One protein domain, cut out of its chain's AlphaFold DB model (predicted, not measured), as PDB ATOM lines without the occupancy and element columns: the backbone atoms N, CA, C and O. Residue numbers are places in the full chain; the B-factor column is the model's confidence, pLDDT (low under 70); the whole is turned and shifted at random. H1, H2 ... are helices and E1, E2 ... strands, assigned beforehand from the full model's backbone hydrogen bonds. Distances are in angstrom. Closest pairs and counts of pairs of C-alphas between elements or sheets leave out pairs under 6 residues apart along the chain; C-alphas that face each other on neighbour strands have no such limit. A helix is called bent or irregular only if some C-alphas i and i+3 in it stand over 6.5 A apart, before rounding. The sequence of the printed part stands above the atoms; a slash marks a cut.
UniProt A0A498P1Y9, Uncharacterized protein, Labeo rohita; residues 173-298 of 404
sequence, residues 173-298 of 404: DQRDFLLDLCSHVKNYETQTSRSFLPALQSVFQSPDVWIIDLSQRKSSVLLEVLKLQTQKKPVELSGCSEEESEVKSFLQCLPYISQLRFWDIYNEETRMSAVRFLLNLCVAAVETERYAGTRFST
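AT A GLANCE: This is residues 173 to 298 of the 404 residues of an uncharacterized protein of Labeo rohita (UniProt A0A498P1Y9). A small parallel sheet, E1 E2 E3, forms a wall with one face bare; H3 lies over its other face, and H4 packs on H3 farther out. A long helix stands at each end of this unit: H1 by E1, with H2 folded back beside it, and H5 by E3, with H6 packed on its last part. The 126 printed residues hold six named helices and three named strands, in the order H1 H2 E1 H3 E2 H4 E3 H5 H6; the class is mostly helix. The whole is compact, with a radius of gyration of the C-alphas of 15.0 A and spans of 40 by 39 by 27 A.

HOW THE PARTS SIT: Begin at the inner strand E2, residues 233 to 238. Parallel to it at 18 degrees is E1, residues 210 to 213, where N 212 and O 236 are 3.0 A apart, within hydrogen-bond range. Its other neighbour is E3, residues 257 to 262, parallel at 24 degrees, with N 261 and O 235 at 2.8 A. H3, residues 219 to 227, lies over E2 at a height over the sheet of 8.9 A and runs along the strands, at 12 degrees on the local plane. H4, residues 244 to 251, touches H3 at a shallow tilt of 15 degrees, the same way; their closest C-alphas, of Ser 219 and Phe 250, are 5.2 A apart. E1, H3, E2 and E2, H4, E3 are strand-helix-strand units, parallel neighbour strands with a helix between, each with a right-handed crossover. H5, residues 268 to 287, touches H4 about perpendicular at 79 degrees, with its residues 277 to 285 alone; the closest C-alphas, of Val 247 and Leu 281, are 6.0 A apart. H6, residues 294 to 298, touches residues 282 to 286 of H5, closest at the C-alphas of Ala 285 and Phe 296, 5.3 A. H1, residues 173 to 192, only grazes the sheet with residues 173 to 179, and with residues 179 to 183 it touches H3, about perpendicular at 89 degrees; the closest C-alphas, of Ser 183 and Val 221, are 6.2 A apart. H2, residues 197 to 204, forms a helical hairpin with H1, closest at the C-alphas of Leu 178 and Phe 204, 6.7 A. H2 is irregular: C-alphas 199 and 202 are 7.7 A apart. Every O i to N i+4 pair is within hydrogen-bond range in H1, H3, H4, H5 and H6; in H2 it is 2 of 4. H1 and H5 are apart.

IN THESE COORDINATES: Find C-alpha 233 at (-11.419, 32.550, -47.195); from there E2 runs 16.6 A. E3 spans 13.4 A and E1 10.3 A. H3 spans 12.4 A, H4 10.6 A, H2 8.8 A and H6 6.0 A. H1 begins at C-alpha 173, (-21.283, 30.758, -32.202), and runs 28.1 A; H5 has the same length. H6 ends at C-alpha 298, (-13.080, 40.792, -57.985).

THE WHOLE: The two C-alphas farthest apart, of Ser 193 and Glu 268, are 46.1 A from each other. The printed part has no cut and no long link; the link from H5 to H6 is short, the others tight. Mean pLDDT of the printed part is 89.8; residues 289 to 293 are under 70.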
ATOM      1  N   ASP A 173     -21.658  30.165 -33.477       75.25
ATOM      2  CA  ASP A 173     -21.283  30.758 -32.202       75.25
ATOM      3  C   ASP A 173     -19.767  31.013 -32.086       75.25
ATOM      4  O   ASP A 173     -19.335  32.020 -31.518       75.25
ATOM      5  N   GLN A 174     -18.938  30.162 -32.712       82.50
ATOM      6  CA  GLN A 174     -17.487  30.362 -32.773       82.50
ATOM      7  C   GLN A 174     -17.114  31.639 -33.518       82.50
ATOM      8  O   GLN A 174     -16.249  32.397 -33.081       82.50
ATOM      9  N   ARG A 175     -17.683  31.823 -34.710       87.00
ATOM     10  CA  ARG A 175     -17.297  32.896 -35.632       87.00
ATOM     11  C   ARG A 175     -17.794  34.228 -35.102       87.00
ATOM     12  O   ARG A 175     -17.031  35.192 -35.105       87.00
ATOM     13  N   ASP A 176     -19.000  34.232 -34.553       88.19
ATOM     14  CA  ASP A 176     -19.573  35.361 -33.833       88.19
ATOM     15  C   ASP A 176     -18.702  35.765 -32.643       88.19
ATOM     16  O   ASP A 176     -18.286  36.923 -32.557       88.19
ATOM     17  N   PHE A 177     -18.302  34.801 -31.805       88.44
ATOM     18  CA  PHE A 177     -17.359  35.047 -30.715       88.44
ATOM     19  C   PHE A 177     -16.041  35.656 -31.212       88.44
ATOM     20  O   PHE A 177     -15.528  36.600 -30.613       88.44
ATOM     21  N   LEU A 178     -15.478  35.151 -32.315       92.31
ATOM     22  CA  LEU A 178     -14.236  35.686 -32.878       92.31
ATOM     23  C   LEU A 178     -14.411  37.112 -33.424       92.31
ATOM     24  O   LEU A 178     -13.527  37.947 -33.227       92.31
ATOM     25  N   LEU A 179     -15.527  37.434 -34.077       93.69
ATOM     26  CA  LEU A 179     -15.805  38.798 -34.540       93.69
ATOM     27  C   LEU A 179     -15.990  39.759 -33.352       93.69
ATOM     28  O   LEU A 179     -15.449  40.873 -33.358       93.69
ATOM     29  N   ASP A 180     -16.670  39.315 -32.297       92.81
ATOM     30  CA  ASP A 180     -16.855  40.093 -31.071       92.81
ATOM     31  C   ASP A 180     -15.523  40.303 -30.340       92.81
ATOM     32  O   ASP A 180     -15.208  41.427 -29.932       92.81
ATOM     33  N   LEU A 181     -14.681  39.269 -30.258       93.44
ATOM     34  CA  LEU A 181     -13.322  39.358 -29.726       93.44
ATOM     35  C   LEU A 181     -12.474  40.342 -30.538       93.44
ATOM     36  O   LEU A 181     -11.795  41.187 -29.954       93.44
ATOM     37  N   CYS A 182     -12.522  40.282 -31.871       94.56
ATOM     38  CA  CYS A 182     -11.793  41.215 -32.729       94.56
ATOM     39  C   CYS A 182     -12.228  42.664 -32.469       94.56
ATOM     40  O   CYS A 182     -11.380  43.549 -32.347       94.56
ATOM     41  N   SER A 183     -13.534  42.900 -32.327       93.38
ATOM     42  CA  SER A 183     -14.089  44.221 -32.009       93.38
ATOM     43  C   SER A 183     -13.580  44.748 -30.666       93.38
ATOM     44  O   SER A 183     -13.118  45.889 -30.578       93.38
ATOM     45  N   HIS A 184     -13.598  43.906 -29.628       92.50
ATOM     46  CA  HIS A 184     -13.097  44.260 -28.300       92.50
ATOM     47  C   HIS A 184     -11.596  44.547 -28.314       92.50
ATOM     48  O   HIS A 184     -11.162  45.575 -27.795       92.50
ATOM     49  N   VAL A 185     -10.807  43.678 -28.951       93.50
ATOM     50  CA  VAL A 185      -9.356  43.851 -29.069       93.50
ATOM     51  C   VAL A 185      -9.040  45.146 -29.803       93.50
ATOM     52  O   VAL A 185      -8.228  45.923 -29.315       93.50
ATOM     53  N   LYS A 186      -9.719  45.442 -30.914       90.94
ATOM     54  CA  LYS A 186      -9.538  46.700 -31.650       90.94
ATOM     55  C   LYS A 186      -9.846  47.938 -30.823       90.94
ATOM     56  O   LYS A 186      -9.093  48.913 -30.862       90.94
ATOM     57  N   ASN A 187     -10.951  47.912 -30.085       92.81
ATOM     58  CA  ASN A 187     -11.318  49.015 -29.205       92.81
ATOM     59  C   ASN A 187     -10.238  49.210 -28.128       92.81
ATOM     60  O   ASN A 187      -9.740  50.315 -27.925       92.81
ATOM     61  N   TYR A 188      -9.778  48.114 -27.525       91.19
ATOM     62  CA  TYR A 188      -8.724  48.141 -26.520       91.19
ATOM     63  C   TYR A 188      -7.363  48.612 -27.069       91.19
ATOM     64  O   TYR A 188      -6.695  49.436 -26.440       91.19
ATOM     65  N   GLU A 189      -6.957  48.159 -28.260       94.38
ATOM     66  CA  GLU A 189      -5.772  48.653 -28.979       94.38
ATOM     67  C   GLU A 189      -5.851  50.172 -29.188       94.38
ATOM     68  O   GLU A 189      -4.886  50.889 -28.926       94.38
ATOM     69  N   THR A 190      -7.025  50.672 -29.591       92.25
ATOM     70  CA  THR A 190      -7.273  52.105 -29.812       92.25
ATOM     71  C   THR A 190      -7.150  52.901 -28.512       92.25
ATOM     72  O   THR A 190      -6.479  53.931 -28.484       92.25
ATOM     73  N   GLN A 191      -7.743  52.414 -27.419       94.12
ATOM     74  CA  GLN A 191      -7.692  53.077 -26.110       94.12
ATOM     75  C   GLN A 191      -6.280  53.104 -25.517       94.12
ATOM     76  O   GLN A 191      -5.890  54.074 -24.870       94.12
ATOM     77  N   THR A 192      -5.506  52.037 -25.720       93.62
ATOM     78  CA  THR A 192      -4.195  51.861 -25.076       93.62
ATOM     79  C   THR A 192      -3.012  52.217 -25.972       93.62
ATOM     80  O   THR A 192      -1.879  52.249 -25.488       93.62
ATOM     81  N   SER A 193      -3.246  52.485 -27.262       93.25
ATOM     82  CA  SER A 193      -2.205  52.644 -28.291       93.25
ATOM     83  C   SER A 193      -1.233  51.455 -28.360       93.25
ATOM     84  O   SER A 193      -0.048  51.614 -28.659       93.25
ATOM     85  N   ARG A 194      -1.723  50.251 -28.050       92.38
ATOM     86  CA  ARG A 194      -0.971  48.987 -28.124       92.38
ATOM     87  C   ARG A 194      -1.498  48.137 -29.270       92.38
ATOM     88  O   ARG A 194      -2.619  48.347 -29.712       92.38
ATOM     89  N   SER A 195      -0.704  47.166 -29.719       90.75
ATOM     90  CA  SER A 195      -1.146  46.177 -30.702       90.75
ATOM     91  C   SER A 195      -1.119  44.763 -30.122       90.75
ATOM     92  O   SER A 195      -0.102  44.316 -29.593       90.75
ATOM     93  N   PHE A 196      -2.251  44.079 -30.235       90.56
ATOM     94  CA  PHE A 196      -2.550  42.734 -29.762       90.56
ATOM     95  C   PHE A 196      -3.040  41.811 -30.886       90.56
ATOM     96  O   PHE A 196      -2.820  40.605 -30.797       90.56
ATOM     97  N   LEU A 197      -3.650  42.335 -31.959       88.62
ATOM     98  CA  LEU A 197      -4.126  41.511 -33.079       88.62
ATOM     99  C   LEU A 197      -3.043  40.598 -33.684       88.62
ATOM    100  O   LEU A 197      -3.358  39.435 -33.940       88.62
ATOM    101  N   PRO A 198      -1.772  41.029 -33.853       89.50
ATOM    102  CA  PRO A 198      -0.719  40.134 -34.334       89.50
ATOM    103  C   PRO A 198      -0.476  38.928 -33.417       89.50
ATOM    104  O   PRO A 198      -0.225  37.830 -33.904       89.50
ATOM    105  N   ALA A 199      -0.596  39.098 -32.097       90.75
ATOM    106  CA  ALA A 199      -0.432  38.003 -31.138       90.75
ATOM    107  C   ALA A 199      -1.606  37.009 -31.173       90.75
ATOM    108  O   ALA A 199      -1.439  35.845 -30.822       90.75
ATOM    109  N   LEU A 200      -2.780  37.458 -31.622       91.19
ATOM    110  CA  LEU A 200      -3.991  36.648 -31.761       91.19
ATOM    111  C   LEU A 200      -4.204  36.129 -33.189       91.19
ATOM    112  O   LEU A 200      -5.235  35.522 -33.477       91.19
ATOM    113  N   GLN A 201      -3.242  36.332 -34.091       91.38
ATOM    114  CA  GLN A 201      -3.395  35.988 -35.502       91.38
ATOM    115  C   GLN A 201      -3.773  34.513 -35.708       91.38
ATOM    116  O   GLN A 201      -4.679  34.224 -36.487       91.38
ATOM    117  N   SER A 202      -3.142  33.583 -34.984       90.19
ATOM    118  CA  SER A 202      -3.455  32.151 -35.087       90.19
ATOM    119  C   SER A 202      -4.882  31.817 -34.646       90.19
ATOM    120  O   SER A 202      -5.481  30.890 -35.183       90.19
ATOM    121  N   VAL A 203      -5.439  32.580 -33.699       90.69
ATOM    122  CA  VAL A 203      -6.817  32.408 -33.215       90.69
ATOM    123  C   VAL A 203      -7.802  32.802 -34.311       90.69
ATOM    124  O   VAL A 203      -8.704  32.038 -34.636       90.69
ATOM    125  N   PHE A 204      -7.587  33.949 -34.958       92.75
ATOM    126  CA  PHE A 204      -8.434  34.390 -36.069       92.75
ATOM    127  C   PHE A 204      -8.217  33.580 -37.354       92.75
ATOM    128  O   PHE A 204      -9.034  33.638 -38.266       92.75
ATOM    129  N   GLN A 205      -7.138  32.811 -37.470       92.06
ATOM    130  CA  GLN A 205      -6.906  31.947 -38.628       92.06
ATOM    131  C   GLN A 205      -7.639  30.603 -38.557       92.06
ATOM    132  O   GLN A 205      -7.611  29.875 -39.548       92.06
ATOM    133  N   SER A 206      -8.318  30.281 -37.452       88.06
ATOM    134  CA  SER A 206      -8.967  28.979 -37.279       88.06
ATOM    135  C   SER A 206     -10.182  28.705 -38.182       88.06
ATOM    136  O   SER A 206     -10.305  27.557 -38.601       88.06
ATOM    137  N   PRO A 207     -11.075  29.662 -38.527       90.44
ATOM    138  CA  PRO A 207     -12.300  29.310 -39.254       90.44
ATOM    139  C   PRO A 207     -12.033  29.053 -40.738       90.44
ATOM    140  O   PRO A 207     -11.423  29.899 -41.385       90.44
ATOM    141  N   ASP A 208     -12.523  27.954 -41.312       90.19
ATOM    142  CA  ASP A 208     -12.384  27.689 -42.757       90.19
ATOM    143  C   ASP A 208     -13.258  28.607 -43.624       90.19
ATOM    144  O   ASP A 208     -12.853  29.018 -44.711       90.19
ATOM    145  N   VAL A 209     -14.434  28.973 -43.114       92.12
ATOM    146  CA  VAL A 209     -15.351  29.969 -43.680       92.12
ATOM    147  C   VAL A 209     -15.690  30.985 -42.597       92.12
ATOM    148  O   VAL A 209     -15.776  30.642 -41.416       92.12
ATOM    149  N   TRP A 210     -15.861  32.242 -42.990       94.88
ATOM    150  CA  TRP A 210     -16.361  33.290 -42.108       94.88
ATOM    151  C   TRP A 210     -17.848  33.500 -42.347       94.88
ATOM    152  O   TRP A 210     -18.274  33.601 -43.491       94.88
ATOM    153  N   ILE A 211     -18.617  33.604 -41.268       92.75
ATOM    154  CA  ILE A 211     -20.038  33.947 -41.314       92.75
ATOM    155  C   ILE A 211     -20.195  35.293 -40.633       92.75
ATOM    156  O   ILE A 211     -19.576  35.524 -39.594       92.75
ATOM    157  N   ILE A 212     -20.986  36.179 -41.227       93.31
ATOM    158  CA  ILE A 212     -21.374  37.433 -40.595       93.31
ATOM    159  C   ILE A 212     -22.836  37.753 -40.899       93.31
ATOM    160  O   ILE A 212     -23.274  37.730 -42.049       93.31
ATOM    161  N   ASP A 213     -23.563  38.120 -39.850       92.88
ATOM    162  CA  ASP A 213     -24.853  38.785 -39.965       92.88
ATOM    163  C   ASP A 213     -24.635  40.307 -39.999       92.88
ATOM    164  O   ASP A 213     -24.251  40.923 -38.995       92.88
ATOM    165  N   LEU A 214     -24.870  40.922 -41.163       93.00
ATOM    166  CA  LEU A 214     -24.699  42.366 -41.364       93.00
ATOM    167  C   LEU A 214     -25.798  43.212 -40.696       93.00
ATOM    168  O   LEU A 214     -25.661  44.434 -40.613       93.00
ATOM    169  N   SER A 215     -26.864  42.585 -40.190       89.56
ATOM    170  CA  SER A 215     -27.881  43.246 -39.370       89.56
ATOM    171  C   SER A 215     -27.428  43.403 -37.918       89.56
ATOM    172  O   SER A 215     -27.863  44.329 -37.235       89.56
ATOM    173  N   GLN A 216     -26.517  42.535 -37.464       90.38
ATOM    174  CA  GLN A 216     -25.990  42.530 -36.098       90.38
ATOM    175  C   GLN A 216     -24.616  43.194 -35.998       90.38
ATOM    176  O   GLN A 216     -24.285  43.792 -34.973       90.38
ATOM    177  N   ARG A 217     -23.783  43.083 -37.043       91.19
ATOM    178  CA  ARG A 217     -22.375  43.500 -37.004       91.19
ATOM    179  C   ARG A 217     -21.967  44.269 -38.255       91.19
ATOM    180  O   ARG A 217     -22.454  44.037 -39.353       91.19
ATOM    181  N   LYS A 218     -21.008  45.179 -38.084       92.62
ATOM    182  CA  LYS A 218     -20.438  45.970 -39.182       92.62
ATOM    183  C   LYS A 218     -19.372  45.163 -39.929       92.62
ATOM    184  O   LYS A 218     -18.500  44.553 -39.308       92.62
ATOM    185  N   SER A 219     -19.362  45.233 -41.260       94.69
ATOM    186  CA  SER A 219     -18.353  44.587 -42.121       94.69
ATOM    187  C   SER A 219     -16.925  45.064 -41.864       94.69
ATOM    188  O   SER A 219     -15.975  44.359 -42.197       94.69
ATOM    189  N   SER A 220     -16.741  46.232 -41.242       94.44
ATOM    190  CA  SER A 220     -15.422  46.706 -40.819       94.44
ATOM    191  C   SER A 220     -14.745  45.739 -39.842       94.44
ATOM    192  O   SER A 220     -13.531  45.577 -39.903       94.44
ATOM    193  N   VAL A 221     -15.512  45.038 -39.002       94.56
ATOM    194  CA  VAL A 221     -14.992  43.990 -38.110       94.56
ATOM    195  C   VAL A 221     -14.515  42.786 -38.919       94.56
ATOM    196  O   VAL A 221     -13.401  42.302 -38.710       94.56
ATOM    197  N   LEU A 222     -15.321  42.347 -39.894       96.19
ATOM    198  CA  LEU A 222     -14.948  41.266 -40.807       96.19
ATOM    199  C   LEU A 222     -13.662  41.610 -41.574       96.19
ATOM    200  O   LEU A 222     -12.765  40.781 -41.699       96.19
ATOM    201  N   LEU A 223     -13.536  42.844 -42.061       95.75
ATOM    202  CA  LEU A 223     -12.347  43.302 -42.774       95.75
ATOM    203  C   LEU A 223     -11.074  43.145 -41.932       95.75
ATOM    204  O   LEU A 223     -10.034  42.742 -42.458       95.75
ATOM    205  N   GLU A 224     -11.138  43.451 -40.637       95.12
ATOM    206  CA  GLU A 224      -9.986  43.310 -39.746       95.12
ATOM    207  C   GLU A 224      -9.575  41.848 -39.574       95.12
ATOM    208  O   GLU A 224      -8.387  41.548 -39.699       95.12
ATOM    209  N   VAL A 225     -10.522  40.919 -39.393       95.69
ATOM    210  CA  VAL A 225     -10.173  39.489 -39.308       95.69
ATOM    211  C   VAL A 225      -9.694  38.929 -40.647       95.69
ATOM    212  O   VAL A 225      -8.797  38.086 -40.671       95.69
ATOM    213  N   LEU A 226     -10.221  39.419 -41.773       95.44
ATOM    214  CA  LEU A 226      -9.806  38.993 -43.111       95.44
ATOM    215  C   LEU A 226      -8.365  39.415 -43.445       95.44
ATOM    216  O   LEU A 226      -7.633  38.644 -44.065       95.44
ATOM    217  N   LYS A 227      -7.913  40.586 -42.977       94.19
ATOM    218  CA  LYS A 227      -6.512  41.037 -43.125       94.19
ATOM    219  C   LYS A 227      -5.505  40.144 -42.395       94.19
ATOM    220  O   LYS A 227      -4.328  40.146 -42.746       94.19
ATOM    221  N   LEU A 228      -5.946  39.397 -41.381       93.81
ATOM    222  CA  LEU A 228      -5.092  38.498 -40.599       93.81
ATOM    223  C   LEU A 228      -4.905  37.124 -41.262       93.81
ATOM    224  O   LEU A 228      -4.069  36.337 -40.809       93.81
ATOM    225  N   GLN A 229      -5.653  36.826 -42.327       93.75
ATOM    226  CA  GLN A 229      -5.618  35.530 -43.002       93.75
ATOM    227  C   GLN A 229      -4.404  35.408 -43.930       93.75
ATOM    228  O   GLN A 229      -4.024  36.350 -44.621       93.75
ATOM    229  N   THR A 230      -3.806  34.216 -43.982       91.75
ATOM    230  CA  THR A 230      -2.716  33.894 -44.924       91.75
ATOM    231  C   THR A 230      -3.221  33.608 -46.334       91.75
ATOM    232  O   THR A 230      -2.472  33.738 -47.300       91.75
ATOM    233  N   GLN A 231      -4.484  33.203 -46.455       94.06
ATOM    234  CA  GLN A 231      -5.151  32.883 -47.709       94.06
ATOM    235  C   GLN A 231      -6.555  33.480 -47.705       94.06
ATOM    236  O   GLN A 231      -7.143  33.703 -46.646       94.06
ATOM    237  N   LYS A 232      -7.102  33.717 -48.898       95.50
ATOM    238  CA  LYS A 232      -8.480  34.184 -49.031       95.50
ATOM    239  C   LYS A 232      -9.448  33.102 -48.568       95.50
ATOM    240  O   LYS A 232      -9.334  31.957 -49.005       95.50
ATOM    241  N   LYS A 233     -10.418  33.475 -47.738       94.94
ATOM    242  CA  LYS A 233     -11.419  32.550 -47.195       94.94
ATOM    243  C   LYS A 233     -12.808  32.819 -47.773       94.94
ATOM    244  O   LYS A 233     -13.080  33.962 -48.153       94.94
ATOM    245  N   PRO A 234     -13.678  31.800 -47.880       95.88
ATOM    246  CA  PRO A 234     -15.081  32.021 -48.189       95.88
ATOM    247  C   PRO A 234     -15.736  32.876 -47.099       95.88
ATOM    248  O   PRO A 234     -15.338  32.816 -45.930       95.88
ATOM    249  N   VAL A 235     -16.732  33.664 -47.492       96.19
ATOM    250  CA  VAL A 235     -17.561  34.465 -46.590       96.19
ATOM    251  C   VAL A 235     -19.029  34.203 -46.893       96.19
ATOM    252  O   VAL A 235     -19.452  34.304 -48.045       96.19
ATOM    253  N   GLU A 236     -19.794  33.908 -45.851       94.75
ATOM    254  CA  GLU A 236     -21.245  33.738 -45.859       94.75
ATOM    255  C   GLU A 236     -21.908  34.920 -45.153       94.75
ATOM    256  O   GLU A 236     -21.530  35.291 -44.039       94.75
ATOM    257  N   LEU A 237     -22.881  35.526 -45.830       94.38
ATOM    258  CA  LEU A 237     -23.621  36.679 -45.331       94.38
ATOM    259  C   LEU A 237     -25.060  36.316 -44.994       94.38
ATOM    260  O   LEU A 237     -25.736  35.669 -45.793       94.38
ATOM    261  N   SER A 238     -25.551  36.850 -43.884       91.56
ATOM    262  CA  SER A 238     -26.977  36.969 -43.573       91.56
ATOM    263  C   SER A 238     -27.311  38.417 -43.184       91.56
ATOM    264  O   SER A 238     -26.422  39.272 -43.101       91.56
ATOM    265  N   GLY A 239     -28.605  38.728 -43.044       90.31
ATOM    266  CA  GLY A 239     -29.073  40.048 -42.592       90.31
ATOM    267  C   GLY A 239     -28.539  41.225 -43.416       90.31
ATOM    268  O   GLY A 239     -28.109  42.232 -42.862       90.31
ATOM    269  N   CYS A 240     -28.508  41.089 -44.746       91.44
ATOM    270  CA  CYS A 240     -27.876  42.067 -45.632       91.44
ATOM    271  C   CYS A 240     -28.441  43.488 -45.443       91.44
ATOM    272  O   CYS A 240     -29.653  43.704 -45.485       91.44
ATOM    273  N   SER A 241     -27.545  44.466 -45.276       86.06
ATOM    274  CA  SER A 241     -27.891  45.876 -45.061       86.06
ATOM    275  C   SER A 241     -27.929  46.665 -46.369       86.06
ATOM    276  O   SER A 241     -27.000  46.601 -47.168       86.06
ATOM    277  N   GLU A 242     -28.964  47.481 -46.566       85.00
ATOM    278  CA  GLU A 242     -29.058  48.406 -47.706       85.00
ATOM    279  C   GLU A 242     -28.374  49.763 -47.439       85.00
ATOM    280  O   GLU A 242     -28.393  50.651 -48.290       85.00
ATOM    281  N   GLU A 243     -27.743  49.940 -46.271       92.12
ATOM    282  CA  GLU A 243     -27.014  51.162 -45.925       92.12
ATOM    283  C   GLU A 243     -25.791  51.347 -46.845       92.12
ATOM    284  O   GLU A 243     -24.876  50.526 -46.864       92.12
ATOM    285  N   GLU A 244     -25.729  52.463 -47.579       90.94
ATOM    286  CA  GLU A 244     -24.646  52.741 -48.539       90.94
ATOM    287  C   GLU A 244     -23.249  52.689 -47.894       90.94
ATOM    288  O   GLU A 244     -22.285  52.212 -48.503       90.94
ATOM    289  N   SER A 245     -23.134  53.163 -46.649       91.44
ATOM    290  CA  SER A 245     -21.884  53.133 -45.883       91.44
ATOM    291  C   SER A 245     -21.423  51.692 -45.618       91.44
ATOM    292  O   SER A 245     -20.236  51.386 -45.757       91.44
ATOM    293  N   GLU A 246     -22.369  50.796 -45.332       95.00
ATOM    294  CA  GLU A 246     -22.132  49.387 -45.047       95.00
ATOM    295  C   GLU A 246     -21.760  48.628 -46.320       95.00
ATOM    296  O   GLU A 246     -20.771  47.898 -46.333       95.00
ATOM    297  N   VAL A 247     -22.460  48.882 -47.430       93.38
ATOM    298  CA  VAL A 247     -22.119  48.341 -48.758       93.38
ATOM    299  C   VAL A 247     -20.688  48.735 -49.147       93.38
ATOM    300  O   VAL A 247     -19.885  47.890 -49.550       93.38
ATOM    301  N   LYS A 248     -20.324  50.015 -48.982       91.56
ATOM    302  CA  LYS A 248     -18.966  50.512 -49.261       91.56
ATOM    303  C   LYS A 248     -17.915  49.920 -48.327       91.56
ATOM    304  O   LYS A 248     -16.788  49.686 -48.765       91.56
ATOM    305  N   SER A 249     -18.260  49.691 -47.064       93.62
ATOM    306  CA  SER A 249     -17.386  49.018 -46.104       93.62
ATOM    307  C   SER A 249     -17.161  47.556 -46.510       93.62
ATOM    308  O   SER A 249     -16.014  47.121 -46.625       93.62
ATOM    309  N   PHE A 250     -18.221  46.826 -46.867       95.56
ATOM    310  CA  PHE A 250     -18.118  45.432 -47.295       95.56
ATOM    311  C   PHE A 250     -17.328  45.270 -48.600       95.56
ATOM    312  O   PHE A 250     -16.544  44.330 -48.731       95.56
ATOM    313  N   LEU A 251     -17.425  46.216 -49.542       92.25
ATOM    314  CA  LEU A 251     -16.586  46.214 -50.750       92.25
ATOM    315  C   LEU A 251     -15.081  46.139 -50.451       92.25
ATOM    316  O   LEU A 251     -14.321  45.594 -51.254       92.25
ATOM    317  N   GLN A 252     -14.634  46.659 -49.305       93.31
ATOM    318  CA  GLN A 252     -13.231  46.584 -48.894       93.31
ATOM    319  C   GLN A 252     -12.807  45.169 -48.485       93.31
ATOM    320  O   GLN A 252     -11.611  44.880 -48.479       93.31
ATOM    321  N   CYS A 253     -13.759  44.283 -48.180       95.12
ATOM    322  CA  CYS A 253     -13.507  42.881 -47.858       95.12
ATOM    323  C   CYS A 253     -13.186  42.052 -49.108       95.12
ATOM    324  O   CYS A 253     -12.393  41.118 -49.020       95.12
ATOM    325  N   LEU A 254     -13.737  42.407 -50.280       93.44
ATOM    326  CA  LEU A 254     -13.639  41.610 -51.514       93.44
ATOM    327  C   LEU A 254     -12.216  41.149 -51.891       93.44
ATOM    328  O   LEU A 254     -12.057  39.998 -52.301       93.44
ATOM    329  N   PRO A 255     -11.151  41.964 -51.748       92.44
ATOM    330  CA  PRO A 255      -9.795  41.516 -52.059       92.44
ATOM    331  C   PRO A 255      -9.323  40.320 -51.220       92.44
ATOM    332  O   PRO A 255      -8.440  39.592 -51.673       92.44
ATOM    333  N   TYR A 256      -9.916  40.097 -50.045       94.88
ATOM    334  CA  TYR A 256      -9.524  39.081 -49.068       94.88
ATOM    335  C   TYR A 256     -10.431  37.844 -49.061       94.88
ATOM    336  O   TYR A 256     -10.129  36.883 -48.355       94.88
ATOM    337  N   ILE A 257     -11.516  37.834 -49.843       95.88
ATOM    338  CA  ILE A 257     -12.454  36.705 -49.888       95.88
ATOM    339  C   ILE A 257     -12.230  35.854 -51.136       95.88
ATOM    340  O   ILE A 257     -11.855  36.361 -52.195       95.88
ATOM    341  N   SER A 258     -12.421  34.543 -51.008       95.88
ATOM    342  CA  SER A 258     -12.308  33.605 -52.133       95.88
ATOM    343  C   SER A 258     -13.659  33.314 -52.779       95.88
ATOM    344  O   SER A 258     -13.731  33.170 -53.995       95.88
ATOM    345  N   GLN A 259     -14.720  33.256 -51.975       96.31
ATOM    346  CA  GLN A 259     -16.097  33.058 -52.416       96.31
ATOM    347  C   GLN A 259     -17.031  33.903 -51.557       96.31
ATOM    348  O   GLN A 259     -16.851  33.967 -50.341       96.31
ATOM    349  N   LEU A 260     -18.028  34.516 -52.189       96.19
ATOM    350  CA  LEU A 260     -19.151  35.147 -51.509       96.19
ATOM    351  C   LEU A 260     -20.355  34.211 -51.564       96.19
ATOM    352  O   LEU A 260     -20.704  33.699 -52.632       96.19
ATOM    353  N   ARG A 261     -20.981  33.993 -50.416       94.88
ATOM    354  CA  ARG A 261     -22.161  33.153 -50.237       94.88
ATOM    355  C   ARG A 261     -23.199  33.905 -49.425       94.88
ATOM    356  O   ARG A 261     -22.864  34.823 -48.675       94.88
ATOM    357  N   PHE A 262     -24.442  33.471 -49.538       93.00
ATOM    358  CA  PHE A 262     -25.520  33.972 -48.708       93.00
ATOM    359  C   PHE A 262     -26.186  32.827 -47.951       93.00
ATOM    360  O   PHE A 262     -26.458  31.771 -48.517       93.00
ATOM    361  N   TRP A 263     -26.437  33.059 -46.671       87.62
ATOM    362  CA  TRP A 263     -27.034  32.122 -45.730       87.62
ATOM    363  C   TRP A 263     -28.372  32.676 -45.214       87.62
ATOM    364  O   TRP A 263     -28.669  33.860 -45.378       87.62
ATOM    365  N   ASP A 264     -29.203  31.808 -44.635       82.00
ATOM    366  CA  ASP A 264     -30.546  32.128 -44.130       82.00
ATOM    367  C   ASP A 264     -31.501  32.763 -45.162       82.00
ATOM    368  O   ASP A 264     -32.414  33.522 -44.829       82.00
ATOM    369  N   ILE A 265     -31.333  32.412 -46.441       83.50
ATOM    370  CA  ILE A 265     -32.257  32.791 -47.516       83.50
ATOM    371  C   ILE A 265     -33.369  31.739 -47.643       83.50
ATOM    372  O   ILE A 265     -33.379  30.923 -48.565       83.50
ATOM    373  N   TYR A 266     -34.308  31.728 -46.698       80.81
ATOM    374  CA  TYR A 266     -35.404  30.742 -46.693       80.81
ATOM    375  C   TYR A 266     -36.687  31.234 -47.360       80.81
ATOM    376  O   TYR A 266     -37.557  30.431 -47.695       80.81
ATOM    377  N   ASN A 267     -36.841  32.547 -47.524       86.31
ATOM    378  CA  ASN A 267     -38.061  33.156 -48.042       86.31
ATOM    379  C   ASN A 267     -37.753  34.239 -49.085       86.31
ATOM    380  O   ASN A 267     -36.605  34.632 -49.288       86.31
ATOM    381  N   GLU A 268     -38.796  34.723 -49.755       87.75
ATOM    382  CA  GLU A 268     -38.657  35.744 -50.792       87.75
ATOM    383  C   GLU A 268     -38.040  37.040 -50.249       87.75
ATOM    384  O   GLU A 268     -37.161  37.603 -50.886       87.75
ATOM    385  N   GLU A 269     -38.420  37.494 -49.054       91.06
ATOM    386  CA  GLU A 269     -37.910  38.745 -48.479       91.06
ATOM    387  C   GLU A 269     -36.392  38.706 -48.239       91.06
ATOM    388  O   GLU A 269     -35.666  39.595 -48.688       91.06
ATOM    389  N   THR A 270     -35.905  37.651 -47.585       91.06
ATOM    390  CA  THR A 270     -34.471  37.419 -47.336       91.06
ATOM    391  C   THR A 270     -33.702  37.231 -48.644       91.06
ATOM    392  O   THR A 270     -32.614  37.791 -48.805       91.06
ATOM    393  N   ARG A 271     -34.295  36.549 -49.636       91.69
ATOM    394  CA  ARG A 271     -33.716  36.387 -50.983       91.69
ATOM    395  C   ARG A 271     -33.575  37.722 -51.683       91.69
ATOM    396  O   ARG A 271     -32.515  38.040 -52.219       91.69
ATOM    397  N   MET A 272     -34.630  38.523 -51.637       93.44
ATOM    398  CA  MET A 272     -34.662  39.830 -52.263       93.44
ATOM    399  C   MET A 272     -33.736  40.827 -51.570       93.44
ATOM    400  O   MET A 272     -33.103  41.623 -52.259       93.44
ATOM    401  N   SER A 273     -33.595  40.759 -50.244       94.19
ATOM    402  CA  SER A 273     -32.593  41.531 -49.502       94.19
ATOM    403  C   SER A 273     -31.174  41.222 -50.003       94.19
ATOM    404  O   SER A 273     -30.442  42.136 -50.382       94.19
ATOM    405  N   ALA A 274     -30.814  39.941 -50.128       95.12
ATOM    406  CA  ALA A 274     -29.512  39.531 -50.657       95.12
ATOM    407  C   ALA A 274     -29.297  39.943 -52.129       95.12
ATOM    408  O   ALA A 274     -28.217  40.415 -52.493       95.12
ATOM    409  N   VAL A 275     -30.328  39.839 -52.976       95.31
ATOM    410  CA  VAL A 275     -30.290  40.312 -54.374       95.31
ATOM    411  C   VAL A 275     -30.052  41.823 -54.446       95.31
ATOM    412  O   VAL A 275     -29.184  42.272 -55.201       95.31
ATOM    413  N   ARG A 276     -30.783  42.619 -53.652       95.88
ATOM    414  CA  ARG A 276     -30.610  44.080 -53.588       95.88
ATOM    415  C   ARG A 276     -29.224  44.449 -53.075       95.88
ATOM    416  O   ARG A 276     -28.575  45.315 -53.655       95.88
ATOM    417  N   PHE A 277     -28.735  43.748 -52.056       95.88
ATOM    418  CA  PHE A 277     -27.386  43.944 -51.537       95.88
ATOM    419  C   PHE A 277     -26.312  43.683 -52.594       95.88
ATOM    420  O   PHE A 277     -25.429  44.517 -52.794       95.88
ATOM    421  N   LEU A 278     -26.406  42.571 -53.329       95.31
ATOM    422  CA  LEU A 278     -25.451  42.248 -54.385       95.31
ATOM    423  C   LEU A 278     -25.497  43.254 -55.544       95.31
ATOM    424  O   LEU A 278     -24.446  43.632 -56.065       95.31
ATOM    425  N   LEU A 279     -26.687  43.736 -55.922       94.56
ATOM    426  CA  LEU A 279     -26.823  44.829 -56.888       94.56
ATOM    427  C   LEU A 279     -26.150  46.108 -56.369       94.56
ATOM    428  O   LEU A 279     -25.373  46.723 -57.097       94.56
ATOM    429  N   ASN A 280     -26.384  46.484 -55.113       94.38
ATOM    430  CA  ASN A 280     -25.764  47.662 -54.507       94.38
ATOM    431  C   ASN A 280     -24.234  47.531 -54.442       94.38
ATOM    432  O   ASN A 280     -23.531  48.502 -54.717       94.38
ATOM    433  N   LEU A 281     -23.701  46.331 -54.173       93.25
ATOM    434  CA  LEU A 281     -22.266  46.053 -54.283       93.25
ATOM    435  C   LEU A 281     -21.758  46.249 -55.716       93.25
ATOM    436  O   LEU A 281     -20.715  46.871 -55.904       93.25
ATOM    437  N   CYS A 282     -22.488  45.768 -56.726       90.94
ATOM    438  CA  CYS A 282     -22.140  45.979 -58.135       90.94
ATOM    439  C   CYS A 282     -22.085  47.473 -58.481       90.94
ATOM    440  O   CYS A 282     -21.117  47.935 -59.086       90.94
ATOM    441  N   VAL A 283     -23.095  48.236 -58.058       90.00
ATOM    442  CA  VAL A 283     -23.171  49.687 -58.271       90.00
ATOM    443  C   VAL A 283     -22.004  50.393 -57.587       90.00
ATOM    444  O   VAL A 283     -21.256  51.117 -58.242       90.00
ATOM    445  N   ALA A 284     -21.787  50.136 -56.298       89.88
ATOM    446  CA  ALA A 284     -20.727  50.781 -55.536       89.88
ATOM    447  C   ALA A 284     -19.319  50.369 -56.019       89.88
ATOM    448  O   ALA A 284     -18.389  51.180 -55.978       89.88
ATOM    449  N   ALA A 285     -19.144  49.146 -56.535       87.31
ATOM    450  CA  ALA A 285     -17.894  48.719 -57.159       87.31
ATOM    451  C   ALA A 285     -17.583  49.567 -58.401       87.31
ATOM    452  O   ALA A 285     -16.466  50.062 -58.512       87.31
ATOM    453  N   VAL A 286     -18.571  49.818 -59.267       83.50
ATOM    454  CA  VAL A 286     -18.403  50.684 -60.450       83.50
ATOM    455  C   VAL A 286     -18.192  52.152 -60.062       83.50
ATOM    456  O   VAL A 286     -17.355  52.836 -60.644       83.50
ATOM    457  N   GLU A 287     -18.915  52.666 -59.065       82.56
ATOM    458  CA  GLU A 287     -18.832  54.085 -58.679       82.56
ATOM    459  C   GLU A 287     -17.530  54.460 -57.969       82.56
ATOM    460  O   GLU A 287     -17.052  55.589 -58.081       82.56
ATOM    461  N   THR A 288     -16.935  53.518 -57.237       73.06
ATOM    462  CA  THR A 288     -15.660  53.741 -56.542       73.06
ATOM    463  C   THR A 288     -14.435  53.561 -57.452       73.06
ATOM    464  O   THR A 288     -13.303  53.759 -56.999       73.06
ATOM    465  N   GLU A 289     -14.633  53.225 -58.730       69.50
ATOM    466  CA  GLU A 289     -13.595  52.972 -59.733       69.50
ATOM    467  C   GLU A 289     -13.420  54.166 -60.694       69.50
ATOM    468  O   GLU A 289     -14.080  54.269 -61.723       69.50
ATOM    469  N   ARG A 290     -12.473  55.077 -60.398       54.47
ATOM    470  CA  ARG A 290     -12.066  56.149 -61.338       54.47
ATOM    471  C   ARG A 290     -10.918  55.735 -62.274       54.47
ATOM    472  O   ARG A 290     -10.755  56.354 -63.317       54.47
ATOM    473  N   TYR A 291     -10.153  54.692 -61.923       43.28
ATOM    474  CA  TYR A 291      -9.064  54.112 -62.725       43.28
ATOM    475  C   TYR A 291      -8.862  52.628 -62.339       43.28
ATOM    476  O   TYR A 291      -8.585  52.341 -61.180       43.28
ATOM    477  N   ALA A 292      -8.964  51.718 -63.318       49.91
ATOM    478  CA  ALA A 292      -8.734  50.259 -63.253       49.91
ATOM    479  C   ALA A 292      -9.823  49.395 -62.563       49.91
ATOM    480  O   ALA A 292      -9.807  49.215 -61.346       49.91
ATOM    481  N   GLY A 293     -10.705  48.796 -63.383       57.72
ATOM    482  CA  GLY A 293     -11.873  47.953 -63.047       57.72
ATOM    483  C   GLY A 293     -11.612  46.645 -62.281       57.72
ATOM    484  O   GLY A 293     -11.996  45.557 -62.710       57.72
ATOM    485  N   THR A 294     -10.902  46.736 -61.164       70.88
ATOM    486  CA  THR A 294     -10.400  45.609 -60.373       70.88
ATOM    487  C   THR A 294     -11.389  45.133 -59.312       70.88
ATOM    488  O   THR A 294     -11.458  43.929 -59.065       70.88
ATOM    489  N   ARG A 295     -12.187  46.018 -58.697       77.44
ATOM    490  CA  ARG A 295     -13.163  45.642 -57.659       77.44
ATOM    491  C   ARG A 295     -14.365  44.950 -58.263       77.44
ATOM    492  O   ARG A 295     -14.771  43.920 -57.735       77.44
ATOM    493  N   PHE A 296     -14.884  45.451 -59.382       81.31
ATOM    494  CA  PHE A 296     -15.984  44.781 -60.070       81.31
ATOM    495  C   PHE A 296     -15.567  43.392 -60.571       81.31
ATOM    496  O   PHE A 296     -16.277  42.409 -60.367       81.31
ATOM    497  N   SER A 297     -14.373  43.283 -61.163       83.06
ATOM    498  CA  SER A 297     -13.810  41.989 -61.570       83.06
ATOM    499  C   SER A 297     -13.618  41.046 -60.376       83.06
ATOM    500  O   SER A 297     -13.925  39.858 -60.477       83.06
ATOM    501  N   THR A 298     -13.184  41.573 -59.225       86.44
ATOM    502  CA  THR A 298     -13.080  40.792 -57.985       86.44
ATOM    503  C   THR A 298     -14.454  40.309 -57.521       86.44
ATOM    504  O   THR A 298     -14.588  39.127 -57.228       86.44
TER     505      THR A 298